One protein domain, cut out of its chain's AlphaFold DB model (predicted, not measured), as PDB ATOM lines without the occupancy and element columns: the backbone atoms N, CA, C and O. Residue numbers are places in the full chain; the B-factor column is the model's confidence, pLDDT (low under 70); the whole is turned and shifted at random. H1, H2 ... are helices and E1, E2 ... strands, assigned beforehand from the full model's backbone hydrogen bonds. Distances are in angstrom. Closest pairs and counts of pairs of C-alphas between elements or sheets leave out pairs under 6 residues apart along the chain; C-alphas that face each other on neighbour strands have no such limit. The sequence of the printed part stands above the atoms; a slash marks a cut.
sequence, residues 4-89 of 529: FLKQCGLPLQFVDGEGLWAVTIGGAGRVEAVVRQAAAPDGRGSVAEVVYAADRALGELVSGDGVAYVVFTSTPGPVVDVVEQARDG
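Overview. This is residues 4 to 89 of the 529 residues of the protein "SseB domain-containing protein" of Arthrobacter pityocampae (UniProt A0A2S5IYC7). A strongly twisted sheet of four strands has helix H2 packed along one face, over E3 and E2, while short H1 only grazes the sheet. The 86 printed residues hold H1 E1 E2 E3 E4 H2 in turn, under half of them in these elements; the class is mixed, the sheet E3 E2 E1 E4 antiparallel. It is compact, radius of gyration of the C-alphas 13.2 A, spanning 41 by 26 by 21 A.

Along the chain. Find C-alpha 4 at (34.388, -21.019, 33.958), where H1, residues 4 to 7, begins. Next come E1, 20 to 25, 16.7 A; E2, 31 to 39, 24.1 A; E3, 46 to 53, 19.5 A; E4, 70 to 74, 13.4 A; and H2, 79 to 87, 12.4 A, ending at (49.629, -16.542, 38.928).

Arrangement. Hairpins E1 and E2, with N 21 and O 35 2.8 A apart, and E2 and E3, with N 36 and O 49 2.8 A apart, make a meander, each strand the antiparallel neighbour of the one before. E4 neighbours E1, N 22 to O 73 2.9 A, completing a Greek key, first strand beside fourth. H2's height over the sheet is 8.7 A; its closest C-alphas to E2 are Ala 86 and Val 31, 5.5 A. Every O i to N i+4 pair in H2 is within hydrogen-bond range; H1 is too short for one. H1 and H2 are apart.

Size, cuts and confidence. The printed part has no cut; the C-alphas of Gly 43 and Gly 64 are farthest apart, 41.4 A. Links H1 to E1 and E3 to E4 are long. Look for pLDDT under 70 in 29 residues, among them 5 to 18.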
ATOM      1  N   PHE A   4      34.069 -20.189  35.119       70.00
ATOM      2  CA  PHE A   4      34.388 -21.019  33.958       70.00
ATOM      3  C   PHE A   4      34.577 -22.500  34.324       70.00
ATOM      4  O   PHE A   4      34.007 -23.364  33.672       70.00
ATOM      5  N   LEU A   5      35.253 -22.813  35.436       69.88
ATOM      6  CA  LEU A   5      35.467 -24.198  35.886       69.88
ATOM      7  C   LEU A   5      34.159 -24.925  36.228       69.88
ATOM      8  O   LEU A   5      34.057 -26.137  36.057       69.88
ATOM      9  N   LYS A   6      33.134 -24.194  36.689       67.56
ATOM     10  CA  LYS A   6      31.784 -24.755  36.876       67.56
ATOM     11  C   LYS A   6      31.105 -25.075  35.546       67.56
ATOM     12  O   LYS A   6      30.388 -26.065  35.464       67.56
ATOM     13  N   GLN A   7      31.308 -24.231  34.536       64.81
ATOM     14  CA  GLN A   7      30.692 -24.362  33.212       64.81
ATOM     15  C   GLN A   7      31.361 -25.453  32.365       64.81
ATOM     16  O   GLN A   7      30.669 -26.139  31.622       64.81
ATOM     17  N   CYS A   8      32.670 -25.673  32.534       63.25
ATOM     18  CA  CYS A   8      33.429 -26.723  31.848       63.25
ATOM     19  C   CYS A   8      33.105 -28.151  32.322       63.25
ATOM     20  O   CYS A   8      33.650 -29.096  31.764       63.25
ATOM     21  N   GLY A   9      32.246 -28.325  33.336       60.06
ATOM     22  CA  GLY A   9      31.866 -29.639  33.850       60.06
ATOM     23  C   GLY A   9      33.051 -30.386  34.458       60.06
ATOM     24  O   GLY A   9      33.585 -31.308  33.853       60.06
ATOM     25  N   LEU A  10      33.462 -30.014  35.672       66.62
ATOM     26  CA  LEU A  10      34.448 -30.790  36.431       66.62
ATOM     27  C   LEU A  10      33.803 -32.076  36.976       66.62
ATOM     28  O   LEU A  10      33.090 -32.023  37.981       66.62
ATOM     29  N   PRO A  11      34.092 -33.234  36.363       55.47
ATOM     30  CA  PRO A  11      34.537 -34.348  37.186       55.47
ATOM     31  C   PRO A  11      35.652 -35.125  36.477       55.47
ATOM     32  O   PRO A  11      35.401 -36.019  35.673       55.47
ATOM     33  N   LEU A  12      36.901 -34.814  36.812       57.28
ATOM     34  CA  LEU A  12      38.011 -35.712  36.519       57.28
ATOM     35  C   LEU A  12      38.093 -36.728  37.660       57.28
ATOM     36  O   LEU A  12      38.290 -36.355  38.816       57.28
ATOM     37  N   GLN A  13      37.884 -38.007  37.353       54.59
ATOM     38  CA  GLN A  13      38.287 -39.083  38.255       54.59
ATOM     39  C   GLN A  13      39.760 -39.369  37.985       54.59
ATOM     40  O   GLN A  13      40.101 -39.839  36.900       54.59
ATOM     41  N   PHE A  14      40.628 -39.049  38.942       57.56
ATOM     42  CA  PHE A  14      42.062 -39.289  38.805       57.56
ATOM     43  C   PHE A  14      42.475 -40.580  39.516       57.56
ATOM     44  O   PHE A  14      41.804 -41.050  40.435       57.56
ATOM     45  N   VAL A  15      43.566 -41.173  39.035       47.59
ATOM     46  CA  VAL A  15      43.948 -42.569  39.301       47.59
ATOM     47  C   VAL A  15      44.466 -42.790  40.732       47.59
ATOM     48  O   VAL A  15      44.450 -43.924  41.202       47.59
ATOM     49  N   ASP A  16      44.872 -41.737  41.449       53.09
ATOM     50  CA  ASP A  16      45.577 -41.842  42.737       53.09
ATOM     51  C   ASP A  16      44.964 -41.055  43.912       53.09
ATOM     52  O   ASP A  16      45.386 -41.256  45.047       53.09
ATOM     53  N   GLY A  17      43.951 -40.211  43.692       56.25
ATOM     54  CA  GLY A  17      43.223 -39.552  44.783       56.25
ATOM     55  C   GLY A  17      43.849 -38.270  45.345       56.25
ATOM     56  O   GLY A  17      43.158 -37.564  46.073       56.25
ATOM     57  N   GLU A  18      45.101 -37.955  45.003       60.06
ATOM     58  CA  GLU A  18      45.930 -36.958  45.715       60.06
ATOM     59  C   GLU A  18      46.700 -35.996  44.783       60.06
ATOM     60  O   GLU A  18      47.530 -35.208  45.238       60.06
ATOM     61  N   GLY A  19      46.468 -36.036  43.469       70.00
ATOM     62  CA  GLY A  19      47.228 -35.203  42.535       70.00
ATOM     63  C   GLY A  19      46.890 -33.700  42.567       70.00
ATOM     64  O   GLY A  19      45.860 -33.246  43.082       70.00
ATOM     65  N   LEU A  20      47.795 -32.919  41.974       84.50
ATOM     66  CA  LEU A  20      47.687 -31.478  41.747       84.50
ATOM     67  C   LEU A  20      47.900 -31.220  40.252       84.50
ATOM     68  O   LEU A  20      48.854 -31.739  39.670       84.50
ATOM     69  N   TRP A  21      47.027 -30.430  39.630       84.88
ATOM     70  CA  TRP A  21      47.035 -30.212  38.185       84.88
ATOM     71  C   TRP A  21      46.914 -28.737  37.827       84.88
ATOM     72  O   TRP A  21      46.048 -28.028  38.346       84.88
ATOM     73  N   ALA A  22      47.734 -28.312  36.870       88.25
ATOM     74  CA  ALA A  22      47.571 -27.053  36.165       88.25
ATOM     75  C   ALA A  22      46.550 -27.218  35.030       88.25
ATOM     76  O   ALA A  22      46.574 -28.205  34.292       88.25
ATOM     77  N   VAL A  23      45.657 -26.243  34.896       86.94
ATOM     78  CA  VAL A  23      44.603 -26.195  33.881       86.94
ATOM     79  C   VAL A  23      44.931 -25.080  32.902       86.94
ATOM     80  O   VAL A  23      45.007 -23.916  33.301       86.94
ATOM     81  N   THR A  24      45.103 -25.422  31.630       87.00
ATOM     82  CA  THR A  24      45.291 -24.457  30.539       87.00
ATOM     83  C   THR A  24      44.073 -24.469  29.620       87.00
ATOM     84  O   THR A  24      43.413 -25.501  29.463       87.00
ATOM     85  N   ILE A  25      43.730 -23.306  29.059       77.31
ATOM     86  CA  ILE A  25      42.559 -23.141  28.188       77.31
ATOM     87  C   ILE A  25      42.970 -22.430  26.895       77.31
ATOM     88  O   ILE A  25      43.600 -21.374  26.936       77.31
ATOM     89  N   GLY A  26      42.600 -23.006  25.748       70.12
ATOM     90  CA  GLY A  26      42.933 -22.485  24.420       70.12
ATOM     91  C   GLY A  26      44.372 -22.793  23.970       70.12
ATOM     92  O   GLY A  26      45.088 -23.568  24.596       70.12
ATOM     93  N   GLY A  27      44.802 -22.196  22.851       56.91
ATOM     94  CA  GLY A  27      46.090 -22.505  22.201       56.91
ATOM     95  C   GLY A  27      47.334 -21.836  22.804       56.91
ATOM     96  O   GLY A  27      48.449 -22.171  22.423       56.91
ATOM     97  N   ALA A  28      47.169 -20.896  23.741       58.97
ATOM     98  CA  ALA A  28      48.268 -20.078  24.271       58.97
ATOM     99  C   ALA A  28      49.083 -20.753  25.397       58.97
ATOM    100  O   ALA A  28      50.060 -20.176  25.865       58.97
ATOM    101  N   GLY A  29      48.676 -21.936  25.876       68.19
ATOM    102  CA  GLY A  29      49.418 -22.704  26.890       68.19
ATOM    103  C   GLY A  29      49.511 -22.059  28.285       68.19
ATOM    104  O   GLY A  29      50.230 -22.572  29.140       68.19
ATOM    105  N   ARG A  30      48.794 -20.956  28.529       83.00
ATOM    106  CA  ARG A  30      48.777 -20.229  29.805       83.00
ATOM    107  C   ARG A  30      47.949 -20.968  30.854       83.00
ATOM    108  O   ARG A  30      46.847 -21.435  30.563       83.00
ATOM    109  N   VAL A  31      48.461 -21.054  32.080       88.06
ATOM    110  CA  VAL A  31      47.739 -21.649  33.213       88.06
ATOM    111  C   VAL A  31      46.659 -20.693  33.705       88.06
ATOM    112  O   VAL A  31      46.947 -19.580  34.140       88.06
ATOM    113  N   GLU A  32      45.412 -21.149  33.656       88.44
ATOM    114  CA  GLU A  32      44.230 -20.386  34.071       88.44
ATOM    115  C   GLU A  32      43.666 -20.883  35.412       88.44
ATOM    116  O   GLU A  32      42.953 -20.149  36.097       88.44
ATOM    117  N   ALA A  33      43.989 -22.109  35.836       89.25
ATOM    118  CA  ALA A  33      43.646 -22.607  37.168       89.25
ATOM    119  C   ALA A  33      44.591 -23.703  37.665       89.25
ATOM    120  O   ALA A  33      45.283 -24.350  36.887       89.25
ATOM    121  N   VAL A  34      44.573 -23.934  38.978       89.81
ATOM    122  CA  VAL A  34      45.183 -25.091  39.636       89.81
ATOM    123  C   VAL A  34      44.108 -25.795  40.449       89.81
ATOM    124  O   VAL A  34      43.432 -25.178  41.280       89.81
ATOM    125  N   VAL A  35      43.959 -27.093  40.215       88.81
ATOM    126  CA  VAL A  35      43.004 -27.950  40.922       88.81
ATOM    127  C   VAL A  35      43.741 -29.088  41.608       88.81
ATOM    128  O   VAL A  35      44.711 -29.615  41.071       88.81
ATOM    129  N   ARG A  36      43.276 -29.472  42.793       85.44
ATOM    130  CA  ARG A  36      43.707 -30.692  43.478       85.44
ATOM    131  C   ARG A  36      42.518 -31.604  43.702       85.44
ATOM    132  O   ARG A  36      41.383 -31.134  43.777       85.44
ATOM    133  N   GLN A  37      42.762 -32.893  43.838       78.12
ATOM    134  CA  GLN A  37      41.727 -33.823  44.261       78.12
ATOM    135  C   GLN A  37      41.652 -33.818  45.790       78.12
ATOM    136  O   GLN A  37      42.670 -33.777  46.470       78.12
ATOM    137  N   ALA A  38      40.436 -33.804  46.326       73.38
ATOM    138  CA  ALA A  38      40.173 -33.879  47.755       73.38
ATOM    139  C   ALA A  38      39.084 -34.921  48.026       73.38
ATOM    140  O   ALA A  38      38.239 -35.201  47.170       73.38
ATOM    141  N   ALA A  39      39.078 -35.496  49.229       74.81
ATOM    142  CA  ALA A  39      38.010 -36.395  49.653       74.81
ATOM    143  C   ALA A  39      36.653 -35.672  49.624       74.81
ATOM    144  O   ALA A  39      36.531 -34.530  50.080       74.81
ATOM    145  N   ALA A  40      35.629 -36.336  49.087       74.88
ATOM    146  CA  ALA A  40      34.284 -35.782  49.088       74.88
ATOM    147  C   ALA A  40      33.790 -35.585  50.541       74.88
ATOM    148  O   ALA A  40      34.039 -36.448  51.389       74.88
ATOM    149  N   PRO A  41      33.073 -34.487  50.860       74.25
ATOM    150  CA  PRO A  41      32.600 -34.214  52.223       74.25
ATOM    151  C   PRO A  41      31.677 -35.293  52.809       74.25
ATOM    152  O   PRO A  41      31.535 -35.394  54.024       74.25
ATOM    153  N   ASP A  42      31.035 -36.089  51.954       79.81
ATOM    154  CA  ASP A  42      30.172 -37.216  52.320       79.81
ATOM    155  C   ASP A  42      30.943 -38.541  52.507       79.81
ATOM    156  O   ASP A  42      30.342 -39.582  52.787       79.81
ATOM    157  N   GLY A  43      32.270 -38.511  52.349       68.25
ATOM    158  CA  GLY A  43      33.160 -39.663  52.457       68.25
ATOM    159  C   GLY A  43      33.053 -40.651  51.293       68.25
ATOM    160  O   GLY A  43      33.617 -41.742  51.382       68.25
ATOM    161  N   ARG A  44      32.327 -40.320  50.215       69.31
ATOM    162  CA  ARG A  44      32.135 -41.201  49.057       69.31
ATOM    163  C   ARG A  44      32.743 -40.587  47.801       69.31
ATOM    164  O   ARG A  44      32.126 -39.783  47.113       69.31
ATOM    165  N   GLY A  45      33.943 -41.048  47.457       68.25
ATOM    166  CA  GLY A  45      34.662 -40.616  46.261       68.25
ATOM    167  C   GLY A  45      35.473 -39.342  46.488       68.25
ATOM    168  O   GLY A  45      35.834 -39.005  47.617       68.25
ATOM    169  N   SER A  46      35.782 -38.641  45.402       70.62
ATOM    170  CA  SER A  46      36.628 -37.452  45.433       70.62
ATOM    171  C   SER A  46      36.004 -36.300  44.664       70.62
ATOM    172  O   SER A  46      35.269 -36.505  43.699       70.62
ATOM    173  N   VAL A  47      36.336 -35.084  45.084       73.62
ATOM    174  CA  VAL A  47      35.931 -33.834  44.445       73.62
ATOM    175  C   VAL A  47      37.164 -33.043  44.024       73.62
ATOM    176  O   VAL A  47      38.198 -33.087  44.688       73.62
ATOM    177  N   ALA A  48      37.060 -32.308  42.918       75.94
ATOM    178  CA  ALA A  48      38.089 -31.353  42.531       75.94
ATOM    179  C   ALA A  48      37.965 -30.095  43.403       75.94
ATOM    180  O   ALA A  48      36.954 -29.388  43.367       75.94
ATOM    181  N   GLU A  49      39.000 -29.808  44.178       83.06
ATOM    182  CA  GLU A  49      39.156 -28.574  44.931       83.06
ATOM    183  C   GLU A  49      39.981 -27.577  44.112       83.06
ATOM    184  O   GLU A  49      41.092 -27.864  43.667       83.06
ATOM    185  N   VAL A  50      39.433 -26.379  43.906       86.50
ATOM    186  CA  VAL A  50      40.131 -25.305  43.193       86.50
ATOM    187  C   VAL A  50      41.072 -24.603  44.161       86.50
ATOM    188  O   VAL A  50      40.616 -23.917  45.074       86.50
ATOM    189  N   VAL A  51      42.372 -24.751  43.929       88.25
ATOM    190  CA  VAL A  51      43.429 -24.122  44.731       88.25
ATOM    191  C   VAL A  51      43.722 -22.710  44.221       88.25
ATOM    192  O   VAL A  51      43.927 -21.784  45.003       88.25
ATOM    193  N   TYR A  52      43.690 -22.527  42.899       90.56
ATOM    194  CA  TYR A  52      43.849 -21.236  42.236       90.56
ATOM    195  C   TYR A  52      42.995 -21.181  40.970       90.56
ATOM    196  O   TYR A  52      42.802 -22.193  40.301       90.56
ATOM    197  N   ALA A  53      42.485 -20.000  40.635       88.62
ATOM    198  CA  ALA A  53      41.890 -19.729  39.336       88.62
ATOM    199  C   ALA A  53      42.017 -18.241  39.006       88.62
ATOM    200  O   ALA A  53      41.780 -17.398  39.876       88.62
ATOM    201  N   ALA A  54      42.374 -17.938  37.762       81.75
ATOM    202  CA  ALA A  54      42.420 -16.583  37.243       81.75
ATOM    203  C   ALA A  54      41.011 -15.967  37.198       81.75
ATOM    204  O   ALA A  54      40.011 -16.659  36.972       81.75
ATOM    205  N   ASP A  55      40.932 -14.655  37.409       80.44
ATOM    206  CA  ASP A  55      39.676 -13.906  37.370       80.44
ATOM    207  C   ASP A  55      39.347 -13.486  35.932       80.44
ATOM    208  O   ASP A  55      39.600 -12.356  35.519       80.44
ATOM    209  N   ARG A  56      38.875 -14.448  35.131       71.94
ATOM    210  CA  ARG A  56      38.497 -14.249  33.722       71.94
ATOM    211  C   ARG A  56      37.180 -14.938  33.395       71.94
ATOM    212  O   ARG A  56      36.878 -16.020  33.912       71.94
ATOM    213  N   ALA A  57      36.390 -14.326  32.515       72.88
ATOM    214  CA  ALA A  57      35.160 -14.932  32.017       72.88
ATOM    215  C   ALA A  57      35.460 -15.975  30.926       72.88
ATOM    216  O   ALA A  57      36.356 -15.788  30.110       72.88
ATOM    217  N   LEU A  58      34.666 -17.055  30.857       68.12
ATOM    218  CA  LEU A  58      34.846 -18.114  29.848       68.12
ATOM    219  C   LEU A  58      34.796 -17.559  28.415       68.12
ATOM    220  O   LEU A  58      35.565 -17.993  27.569       68.12
ATOM    221  N   GLY A  59      33.960 -16.546  28.156       69.38
ATOM    222  CA  GLY A  59      33.885 -15.886  26.848       69.38
ATOM    223  C   GLY A  59      35.178 -15.186  26.411       69.38
ATOM    224  O   GLY A  59      35.353 -14.940  25.227       69.38
ATOM    225  N   GLU A  60      36.101 -14.902  27.334       70.44
ATOM    226  CA  GLU A  60      37.426 -14.355  27.018       70.44
ATOM    227  C   GLU A  60      38.481 -15.438  26.727       70.44
ATOM    228  O   GLU A  60      39.615 -15.117  26.368       70.44
ATOM    229  N   LEU A  61      38.139 -16.707  26.962       68.12
ATOM    230  CA  LEU A  61      39.032 -17.868  26.876       68.12
ATOM    231  C   LEU A  61      38.674 -18.803  25.707       68.12
ATOM    232  O   LEU A  61      39.394 -19.761  25.438       68.12
ATOM    233  N   VAL A  62      37.552 -18.542  25.036       68.62
ATOM    234  CA  VAL A  62      36.993 -19.346  23.944       68.62
ATOM    235  C   VAL A  62      37.416 -18.741  22.599       68.62
ATOM    236  O   VAL A  62      37.382 -17.521  22.434       68.62
ATOM    237  N   SER A  63      37.824 -19.575  21.639       62.94
ATOM    238  CA  SER A  63      38.133 -19.136  20.270       62.94
ATOM    239  C   SER A  63      36.864 -18.733  19.503       62.94
ATOM    240  O   SER A  63      35.746 -19.007  19.931       62.94
ATOM    241  N   GLY A  64      37.013 -18.047  18.363       60.78
ATOM    242  CA  GLY A  64      35.887 -17.488  17.591       60.78
ATOM    243  C   GLY A  64      34.826 -18.500  17.120       60.78
ATOM    244  O   GLY A  64      33.747 -18.094  16.701       60.78
ATOM    245  N   ASP A  65      35.107 -19.799  17.218       67.25
ATOM    246  CA  ASP A  65      34.217 -20.928  16.929       67.25
ATOM    247  C   ASP A  65      33.345 -21.370  18.122       67.25
ATOM    248  O   ASP A  65      32.500 -22.253  17.978       67.25
ATOM    249  N   GLY A  66      33.510 -20.761  19.300       68.69
ATOM    250  CA  GLY A  66      32.726 -21.094  20.490       68.69
ATOM    251  C   GLY A  66      33.207 -22.345  21.237       68.69
ATOM    252  O   GLY A  66      32.540 -22.767  22.184       68.69
ATOM    253  N   VAL A  67      34.348 -22.931  20.849       68.62
ATOM    254  CA  VAL A  67      34.925 -24.130  21.476       68.62
ATOM    255  C   VAL A  67      36.145 -23.750  22.323       68.62
ATOM    256  O   VAL A  67      36.979 -22.949  21.919       68.62
ATOM    257  N   ALA A  68      36.267 -24.323  23.524       71.12
ATOM    258  CA  ALA A  68      37.452 -24.170  24.369       71.12
ATOM    259  C   ALA A  68      38.103 -25.532  24.623       71.12
ATOM    260  O   ALA A  68      37.483 -26.430  25.196       71.12
ATOM    261  N   TYR A  69      39.369 -25.667  24.231       74.38
ATOM    262  CA  TYR A  69      40.191 -26.817  24.593       74.38
ATOM    263  C   TYR A  69      40.746 -26.613  25.995       74.38
ATOM    264  O   TYR A  69      41.435 -25.626  26.246       74.38
ATOM    265  N   VAL A  70      40.441 -27.542  26.897       78.31
ATOM    266  CA  VAL A  70      40.926 -27.527  28.278       78.31
ATOM    267  C   VAL A  70      41.899 -28.681  28.451       78.31
ATOM    268  O   VAL A  70      41.538 -29.835  28.219       78.31
ATOM    269  N   VAL A  71      43.125 -28.378  28.865       81.19
ATOM    270  CA  VAL A  71      44.160 -29.382  29.122       81.19
ATOM    271  C   VAL A  71      44.496 -29.379  30.605       81.19
ATOM    272  O   VAL A  71      44.685 -28.329  31.215       81.19
ATOM    273  N   PHE A  72      44.574 -30.577  31.179       80.44
ATOM    274  CA  PHE A  72      44.997 -30.799  32.556       80.44
ATOM    275  C   PHE A  72      46.393 -31.412  32.543       80.44
ATOM    276  O   PHE A  72      46.598 -32.497  31.998       80.44
ATOM    277  N   THR A  73      47.357 -30.724  33.143       82.19
ATOM    278  CA  THR A  73      48.752 -31.167  33.225       82.19
ATOM    279  C   THR A  73      49.105 -31.454  34.677       82.19
ATOM    280  O   THR A  73      48.891 -30.608  35.542       82.19
ATOM    281  N   SER A  74      49.625 -32.653  34.955       80.19
ATOM    282  CA  SER A  74      50.066 -33.032  36.305       80.19
ATOM    283  C   SER A  74      51.238 -32.157  36.761       80.19
ATOM    284  O   SER A  74      52.213 -31.999  36.027       80.19
ATOM    285  N   THR A  75      51.141 -31.597  37.966       80.81
ATOM    286  CA  THR A  75      52.149 -30.722  38.585       80.81
ATOM    287  C   THR A  75      52.350 -31.126  40.049       80.81
ATOM    288  O   THR A  75      51.805 -30.471  40.937       80.81
ATOM    289  N   PRO A  76      53.114 -32.194  40.346       76.31
ATOM    290  CA  PRO A  76      53.226 -32.778  41.692       76.31
ATOM    291  C   PRO A  76      54.120 -31.964  42.656       76.31
ATOM    292  O   PRO A  76      54.794 -32.524  43.517       76.31
ATOM    293  N   GLY A  77      54.177 -30.641  42.487       75.06
ATOM    294  CA  GLY A  77      55.002 -29.734  43.281       75.06
ATOM    295  C   GLY A  77      54.347 -29.253  44.573       75.06
ATOM    296  O   GLY A  77      53.147 -29.458  44.776       75.06
ATOM    297  N   PRO A  78      55.104 -28.561  45.447       84.50
ATOM    298  CA  PRO A  78      54.532 -27.887  46.604       84.50
ATOM    299  C   PRO A  78      53.425 -26.923  46.164       84.50
ATOM    300  O   PRO A  78      53.629 -26.078  45.295       84.50
ATOM    301  N   VAL A  79      52.245 -27.037  46.780       83.94
ATOM    302  CA  VAL A  79      51.034 -26.299  46.370       83.94
ATOM    303  C   VAL A  79      51.269 -24.786  46.290       83.94
ATOM    304  O   VAL A  79      50.748 -24.134  45.392       83.94
ATOM    305  N   VAL A  80      52.058 -24.232  47.214       85.44
ATOM    306  CA  VAL A  80      52.385 -22.798  47.255       85.44
ATOM    307  C   VAL A  80      53.134 -22.378  45.992       85.44
ATOM    308  O   VAL A  80      52.667 -21.490  45.284       85.44
ATOM    309  N   ASP A  81      54.221 -23.070  45.663       84.38
ATOM    310  CA  ASP A  81      55.059 -22.770  44.499       84.38
ATOM    311  C   ASP A  81      54.281 -22.956  43.190       84.38
ATOM    312  O   ASP A  81      54.426 -22.184  42.240       84.38
ATOM    313  N   VAL A  82      53.419 -23.978  43.148       87.00
ATOM    314  CA  VAL A  82      52.571 -24.258  41.986       87.00
ATOM    315  C   VAL A  82      51.580 -23.126  41.745       87.00
ATOM    316  O   VAL A  82      51.388 -22.695  40.609       87.00
ATOM    317  N   VAL A  83      50.974 -22.609  42.814       89.69
ATOM    318  CA  VAL A  83      50.055 -21.470  42.742       89.69
ATOM    319  C   VAL A  83      50.787 -20.180  42.382       89.69
ATOM    320  O   VAL A  83      50.239 -19.382  41.625       89.69
ATOM    321  N   GLU A  84      51.999 -19.955  42.890       85.81
ATOM    322  CA  GLU A  84      52.795 -18.777  42.532       85.81
ATOM    323  C   GLU A  84      53.118 -18.748  41.037       85.81
ATOM    324  O   GLU A  84      52.806 -17.755  40.384       85.81
ATOM    325  N   GLN A  85      53.603 -19.848  40.454       84.56
ATOM    326  CA  GLN A  85      53.850 -19.898  39.005       84.56
ATOM    327  C   GLN A  85      52.560 -19.797  38.180       84.56
ATOM    328  O   GLN A  85      52.532 -19.133  37.142       84.56
ATOM    329  N   ALA A  86      51.461 -20.384  38.661       89.12
ATOM    330  CA  ALA A  86      50.167 -20.271  37.996       89.12
ATOM    331  C   ALA A  86      49.622 -18.830  37.975       89.12
ATOM    332  O   ALA A  86      48.897 -18.469  37.045       89.12
ATOM    333  N   ARG A  87      49.976 -17.979  38.950       89.19
ATOM    334  CA  ARG A  87      49.629 -16.542  38.928       89.19
ATOM    335  C   ARG A  87      50.294 -15.805  37.771       89.19
ATOM    336  O   ARG A  87      49.656 -14.952  37.159       89.19
ATOM    337  N   ASP A  88      51.509 -16.209  37.423       85.94
ATOM    338  CA  ASP A  88      52.239 -15.703  36.258       85.94
ATOM    339  C   ASP A  88      51.793 -16.378  34.946       85.94
ATOM    340  O   ASP A  88      52.273 -16.051  33.862       85.94
ATOM    341  N   GLY A  89      50.831 -17.304  35.021       85.69
ATOM    342  CA  GLY A  89      50.317 -18.053  33.880       85.69
ATOM    343  C   GLY A  89      51.221 -19.202  33.430       85.69
ATOM    344  O   GLY A  89      51.041 -19.707  32.323       85.69
TER     345      GLY A  89